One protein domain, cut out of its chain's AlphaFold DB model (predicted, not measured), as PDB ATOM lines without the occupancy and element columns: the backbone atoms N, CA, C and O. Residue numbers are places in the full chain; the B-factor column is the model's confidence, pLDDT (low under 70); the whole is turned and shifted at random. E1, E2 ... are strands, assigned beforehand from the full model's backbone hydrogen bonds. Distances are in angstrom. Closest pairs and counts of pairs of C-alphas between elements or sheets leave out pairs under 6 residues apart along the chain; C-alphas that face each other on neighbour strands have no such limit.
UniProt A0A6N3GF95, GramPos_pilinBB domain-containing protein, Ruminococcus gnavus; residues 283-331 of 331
ATOM      1  N   TRP A 283      39.016  11.956 -47.526       83.88
ATOM      2  CA  TRP A 283      37.649  12.434 -47.349       83.88
ATOM      3  C   TRP A 283      37.614  13.563 -46.338       83.88
ATOM      4  O   TRP A 283      38.116  13.401 -45.231       83.88
ATOM      5  N   HIS A 284      36.949  14.659 -46.692       84.44
ATOM      6  CA  HIS A 284      36.646  15.745 -45.770       84.44
ATOM      7  C   HIS A 284      35.134  15.866 -45.616       84.44
ATOM      8  O   HIS A 284      34.412  15.974 -46.607       84.44
ATOM      9  N   ASP A 285      34.657  15.850 -44.375       84.19
ATOM     10  CA  ASP A 285      33.257  16.102 -44.045       84.19
ATOM     11  C   ASP A 285      33.156  17.078 -42.877       84.19
ATOM     12  O   ASP A 285      33.944  17.041 -41.928       84.19
ATOM     13  N   LYS A 286      32.151  17.944 -42.948       85.88
ATOM     14  CA  LYS A 286      31.838  18.926 -41.921       85.88
ATOM     15  C   LYS A 286      30.400  18.725 -41.482       85.88
ATOM     16  O   LYS A 286      29.463  18.977 -42.237       85.88
ATOM     17  N   MET A 287      30.238  18.271 -40.246       84.94
ATOM     18  CA  MET A 287      28.924  18.105 -39.641       84.94
ATOM     19  C   MET A 287      28.388  19.443 -39.127       84.94
ATOM     20  O   MET A 287      29.150  20.309 -38.692       84.94
ATOM     21  N   ASP A 288      27.066  19.609 -39.163       88.19
ATOM     22  CA  ASP A 288      26.409  20.715 -38.465       88.19
ATOM     23  C   ASP A 288      26.652  20.608 -36.948       88.19
ATOM     24  O   ASP A 288      26.829  19.515 -36.412       88.19
ATOM     25  N   LYS A 289      26.618  21.737 -36.234       88.94
ATOM     26  CA  LYS A 289      26.828  21.800 -34.776       88.94
ATOM     27  C   LYS A 289      25.790  21.001 -33.983       88.94
ATOM     28  O   LYS A 289      26.049  20.661 -32.831       88.94
ATOM     29  N   ALA A 290      24.628  20.722 -34.573       90.12
ATOM     30  CA  ALA A 290      23.598  19.869 -33.993       90.12
ATOM     31  C   ALA A 290      23.938  18.366 -34.046       90.12
ATOM     32  O   ALA A 290      23.286  17.572 -33.371       90.12
ATOM     33  N   LEU A 291      24.949  17.968 -34.821       90.81
ATOM     34  CA  LEU A 291      25.374  16.581 -34.975       90.81
ATOM     35  C   LEU A 291      26.666  16.326 -34.199       90.81
ATOM     36  O   LEU A 291      27.590  17.135 -34.182       90.81
ATOM     37  N   THR A 292      26.735  15.164 -33.556       91.12
ATOM     38  CA  THR A 292      27.943  14.703 -32.865       91.12
ATOM     39  C   THR A 292      28.544  13.541 -33.641       91.12
ATOM     40  O   THR A 292      27.939  12.474 -33.730       91.12
ATOM     41  N   PHE A 293      29.738  13.747 -34.195       90.50
ATOM     42  CA  PHE A 293      30.455  12.704 -34.920       90.50
ATOM     43  C   PHE A 293      30.894  11.571 -33.982       90.50
ATOM     44  O   PHE A 293      31.415  11.825 -32.895       90.50
ATOM     45  N   GLN A 294      30.716  10.327 -34.432       91.06
ATOM     46  CA  GLN A 294      31.142   9.106 -33.743       91.06
ATOM     47  C   GLN A 294      32.311   8.472 -34.521       91.06
ATOM     48  O   GLN A 294      32.064   7.737 -35.482       91.06
ATOM     49  N   PRO A 295      33.586   8.738 -34.171       87.69
ATOM     50  CA  PRO A 295      34.744   8.293 -34.958       87.69
ATOM     51  C   PRO A 295      34.830   6.775 -35.146       87.69
ATOM     52  O   PRO A 295      35.266   6.280 -36.183       87.69
ATOM     53  N   GLU A 296      34.393   6.015 -34.146       88.94
ATOM     54  CA  GLU A 296      34.350   4.555 -34.159       88.94
ATOM     55  C   GLU A 296      33.300   3.964 -35.107       88.94
ATOM     56  O   GLU A 296      33.363   2.769 -35.394       88.94
ATOM     57  N   SER A 297      32.361   4.777 -35.602       90.94
ATOM     58  CA  SER A 297      31.326   4.343 -36.547       90.94
ATOM     59  C   SER A 297      31.824   4.249 -37.995       90.94
ATOM     60  O   SER A 297      31.161   3.639 -38.836       90.94
ATOM     61  N   VAL A 298      32.999   4.815 -38.303       92.19
ATOM     62  CA  VAL A 298      33.537   4.857 -39.668       92.19
ATOM     63  C   VAL A 298      33.872   3.452 -40.165       92.19
ATOM     64  O   VAL A 298      34.702   2.740 -39.594       92.19
ATOM     65  N   LYS A 299      33.259   3.074 -41.291       93.19
ATOM     66  CA  LYS A 299      33.518   1.822 -42.005       93.19
ATOM     67  C   LYS A 299      33.774   2.109 -43.480       93.19
ATOM     68  O   LYS A 299      32.900   2.617 -44.172       93.19
ATOM     69  N   ILE A 300      34.944   1.708 -43.970       92.81
ATOM     70  CA  ILE A 300      35.350   1.903 -45.366       92.81
ATOM     71  C   ILE A 300      35.363   0.550 -46.069       92.81
ATOM     72  O   ILE A 300      35.960  -0.409 -45.579       92.81
ATOM     73  N   THR A 301      34.698   0.466 -47.218       93.19
ATOM     74  CA  THR A 301      34.756  -0.703 -48.100       93.19
ATOM     75  C   THR A 301      35.167  -0.251 -49.488       93.19
ATOM     76  O   THR A 301      34.558   0.655 -50.044       93.19
ATOM     77  N   ILE A 302      36.198  -0.888 -50.031       91.50
ATOM     78  CA  ILE A 302      36.654  -0.702 -51.408       91.50
ATOM     79  C   ILE A 302      36.223  -1.910 -52.235       91.50
ATOM     80  O   ILE A 302      36.235  -3.039 -51.735       91.50
ATOM     81  N   SER A 303      35.841  -1.691 -53.489       89.31
ATOM     82  CA  SER A 303      35.433  -2.756 -54.406       89.31
ATOM     83  C   SER A 303      35.948  -2.518 -55.819       89.31
ATOM     84  O   SER A 303      36.073  -1.371 -56.239       89.31
ATOM     85  N   ASP A 304      36.222  -3.599 -56.549       83.62
ATOM     86  CA  ASP A 304      36.517  -3.544 -57.982       83.62
ATOM     87  C   ASP A 304      35.265  -3.786 -58.845       83.62
ATOM     88  O   ASP A 304      34.222  -4.238 -58.368       83.62
ATOM     89  N   GLU A 305      35.385  -3.513 -60.145       76.44
ATOM     90  CA  GLU A 305      34.324  -3.726 -61.144       76.44
ATOM     91  C   GLU A 305      33.891  -5.197 -61.269       76.44
ATOM     92  O   GLU A 305      32.819  -5.498 -61.788       76.44
ATOM     93  N   LYS A 306      34.712  -6.136 -60.782       81.31
ATOM     94  CA  LYS A 306      34.432  -7.579 -60.788       81.31
ATOM     95  C   LYS A 306      33.704  -8.026 -59.515       81.31
ATOM     96  O   LYS A 306      33.473  -9.222 -59.338       81.31
ATOM     97  N   GLY A 307      33.340  -7.086 -58.640       82.88
ATOM     98  CA  GLY A 307      32.597  -7.327 -57.408       82.88
ATOM     99  C   GLY A 307      33.451  -7.840 -56.247       82.88
ATOM    100  O   GLY A 307      32.902  -8.221 -55.211       82.88
ATOM    101  N   LYS A 308      34.783  -7.856 -56.371       91.12
ATOM    102  CA  LYS A 308      35.661  -8.170 -55.241       91.12
ATOM    103  C   LYS A 308      35.685  -6.972 -54.300       91.12
ATOM    104  O   LYS A 308      36.037  -5.876 -54.719       91.12
ATOM    105  N   SER A 309      35.366  -7.192 -53.029       92.56
ATOM    106  CA  SER A 309      35.351  -6.146 -52.007       92.56
ATOM    107  C   SER A 309      36.314  -6.430 -50.854       92.56
ATOM    108  O   SER A 309      36.639  -7.579 -50.545       92.56
ATOM    109  N   TYR A 310      36.789  -5.360 -50.220       94.00
ATOM    110  CA  TYR A 310      37.608  -5.389 -49.014       94.00
ATOM    111  C   TYR A 310      37.140  -4.291 -48.058       94.00
ATOM    112  O   TYR A 310      37.098  -3.119 -48.425       94.00
ATOM    113  N   THR A 311      36.785  -4.665 -46.831       95.06
ATOM    114  CA  THR A 311      36.503  -3.699 -45.762       95.06
ATOM    115  C   THR A 311      37.784  -3.459 -44.978       95.06
ATOM    116  O   THR A 311      38.359  -4.408 -44.441       95.06
ATOM    117  N   LEU A 312      38.204  -2.197 -44.905       91.81
ATOM    118  CA  LEU A 312      39.422  -1.808 -44.204       91.81
ATOM    119  C   LEU A 312      39.282  -2.075 -42.701       91.81
ATOM    120  O   LEU A 312      38.227  -1.873 -42.093       91.81
ATOM    121  N   LYS A 313      40.375  -2.522 -42.095       91.94
ATOM    122  CA  LYS A 313      40.503  -2.755 -40.659       91.94
ATOM    123  C   LYS A 313      40.959  -1.484 -39.957       91.94
ATOM    124  O   LYS A 313      41.620  -0.622 -40.531       91.94
ATOM    125  N   LYS A 314      40.671  -1.412 -38.658       80.81
ATOM    126  CA  LYS A 314      41.175  -0.349 -37.784       80.81
ATOM    127  C   LYS A 314      42.713  -0.339 -37.825       80.81
ATOM    128  O   LYS A 314      43.331  -1.337 -37.460       80.81
ATOM    129  N   GLY A 315      43.305   0.764 -38.288       84.81
ATOM    130  CA  GLY A 315      44.750   0.923 -38.513       84.81
ATOM    131  C   GLY A 315      45.181   0.927 -39.984       84.81
ATOM    132  O   GLY A 315      46.310   1.311 -40.267       84.81
ATOM    133  N   GLU A 316      44.299   0.549 -40.913       88.62
ATOM    134  CA  GLU A 316      44.522   0.716 -42.361       88.62
ATOM    135  C   GLU A 316      44.040   2.081 -42.878       88.62
ATOM    136  O   GLU A 316      44.224   2.387 -44.050       88.62
ATOM    137  N   PHE A 317      43.427   2.877 -42.000       89.06
ATOM    138  CA  PHE A 317      43.003   4.253 -42.230       89.06
ATOM    139  C   PHE A 317      43.122   5.054 -40.926       89.06
ATOM    140  O   PHE A 317      43.149   4.482 -39.826       89.06
ATOM    141  N   THR A 318      43.176   6.374 -41.051       86.06
ATOM    142  CA  THR A 318      43.230   7.348 -39.962       86.06
ATOM    143  C   THR A 318      41.996   8.239 -40.019       86.06
ATOM    144  O   THR A 318      41.608   8.706 -41.081       86.06
ATOM    145  N   VAL A 319      41.379   8.495 -38.866       84.94
ATOM    146  CA  VAL A 319      40.291   9.471 -38.727       84.94
ATOM    147  C   VAL A 319      40.808  10.617 -37.871       84.94
ATOM    148  O   VAL A 319      41.057  10.436 -36.678       84.94
ATOM    149  N   ASN A 320      40.974  11.782 -38.482       81.81
ATOM    150  CA  ASN A 320      41.361  13.019 -37.823       81.81
ATOM    151  C   ASN A 320      40.112  13.863 -37.575       81.81
ATOM    152  O   ASN A 320      39.396  14.225 -38.507       81.81
ATOM    153  N   THR A 321      39.857  14.221 -36.320       76.62
ATOM    154  CA  THR A 321      38.798  15.169 -35.964       76.62
ATOM    155  C   THR A 321      39.409  16.529 -35.644       76.62
ATOM    156  O   THR A 321      40.388  16.633 -34.907       76.62
ATOM    157  N   ASN A 322      38.827  17.585 -36.204       65.75
ATOM    158  CA  ASN A 322      39.238  18.982 -36.068       65.75
ATOM    159  C   ASN A 322      40.676  19.327 -36.530       65.75
ATOM    160  O   ASN A 322      41.342  20.089 -35.825       65.75
ATOM    161  N   PRO A 323      41.173  18.891 -37.709       56.00
ATOM    162  CA  PRO A 323      42.495  19.312 -38.186       56.00
ATOM    163  C   PRO A 323      42.570  20.822 -38.517       56.00
ATOM    164  O   PRO A 323      43.665  21.375 -38.579       56.00
ATOM    165  N   GLY A 324      41.420  21.505 -38.657       54.59
ATOM    166  CA  GLY A 324      41.305  22.950 -38.923       54.59
ATOM    167  C   GLY A 324      40.226  23.702 -38.123       54.59
ATOM    168  O   GLY A 324      39.933  24.852 -38.436       54.59
ATOM    169  N   GLY A 325      39.631  23.085 -37.093       48.41
ATOM    170  CA  GLY A 325      38.715  23.754 -36.153       48.41
ATOM    171  C   GLY A 325      37.222  23.405 -36.243       48.41
ATOM    172  O   GLY A 325      36.534  23.667 -35.264       48.41
ATOM    173  N   GLU A 326      36.726  22.792 -37.329       53.94
ATOM    174  CA  GLU A 326      35.342  22.260 -37.422       53.94
ATOM    175  C   GLU A 326      35.193  21.051 -38.394       53.94
ATOM    176  O   GLU A 326      34.070  20.644 -38.682       53.94
ATOM    177  N   ASP A 327      36.288  20.465 -38.899       51.69
ATOM    178  CA  ASP A 327      36.257  19.444 -39.969       51.69
ATOM    179  C   ASP A 327      36.625  18.037 -39.473       51.69
ATOM    180  O   ASP A 327      37.371  17.879 -38.508       51.69
ATOM    181  N   THR A 328      36.142  16.999 -40.154       58.88
ATOM    182  CA  THR A 328      36.619  15.614 -40.016       58.88
ATOM    183  C   THR A 328      37.317  15.199 -41.304       58.88
ATOM    184  O   THR A 328      36.764  15.363 -42.388       58.88
ATOM    185  N   GLU A 329      38.521  14.651 -41.183       67.25
ATOM    186  CA  GLU A 329      39.319  14.140 -42.294       67.25
ATOM    187  C   GLU A 329      39.554  12.636 -42.106       67.25
ATOM    188  O   GLU A 329      39.957  12.191 -41.029       67.25
ATOM    189  N   VAL A 330      39.298  11.846 -43.147       59.47
ATOM    190  CA  VAL A 330      39.603  10.412 -43.176       59.47
ATOM    191  C   VAL A 330      40.660  10.153 -44.246       59.47
ATOM    192  O   VAL A 330      40.437  10.474 -45.417       59.47
ATOM    193  N   LEU A 331      41.786   9.576 -43.818       52.97
ATOM    194  CA  LEU A 331      42.974   9.240 -44.614       52.97
ATOM    195  C   LEU A 331      43.164   7.731 -44.718       52.97
ATOM    196  O   LEU A 331      43.078   7.065 -43.663       52.97
TER     197      LEU A 331
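Overview. This is residues 283 to 331 of the 331 residues of the protein "GramPos_pilinBB domain-containing protein" of Ruminococcus gnavus (UniProt A0A6N3GF95). With little regular structure, this is two small sheets set apart: E1, E5 and E4 side by side, and the hairpin E2 and E3 reaching away as an arm. A wide loop, residues 286 to 300, and residues 312 to 318 join them. The 49 printed residues hold no named helix and strands E1 to E5, under half of the residues; the class is all strand. Both sheets are antiparallel; the whole is loose, radius of gyration of the C-alphas 13.1 A, spanning 40 by 20 by 16 A.

Along the chain. E1 is residues 283 to 285, from C-alpha 283 at (37.649, 12.434, -47.349); E4 is residues 319 to 321; E5 is residues 328 to 330, ending at C-alpha 330 at (39.603, 10.412, -43.176). E2 is 301 to 303 and E3 309 to 311, each strand 6.5 to 6.8 A long.

Arrangement. Inner strand E5 is antiparallel to E1, N 283 and O 330 2.9 A apart, and to E4, its hairpin partner, N 320 and O 329 2.8 A apart. In E2 and E3, N 302 and O 310 are 2.9 A apart. E1 and E2 are apart, as are E3 and E4.

Size, cuts and confidence. The C-alphas of Lys 306 and Gly 325, the two farthest apart, are 40.1 A apart. The printed part has no cut; the link E1 to E2 is long. Residues 322 to 331 have pLDDT under 70.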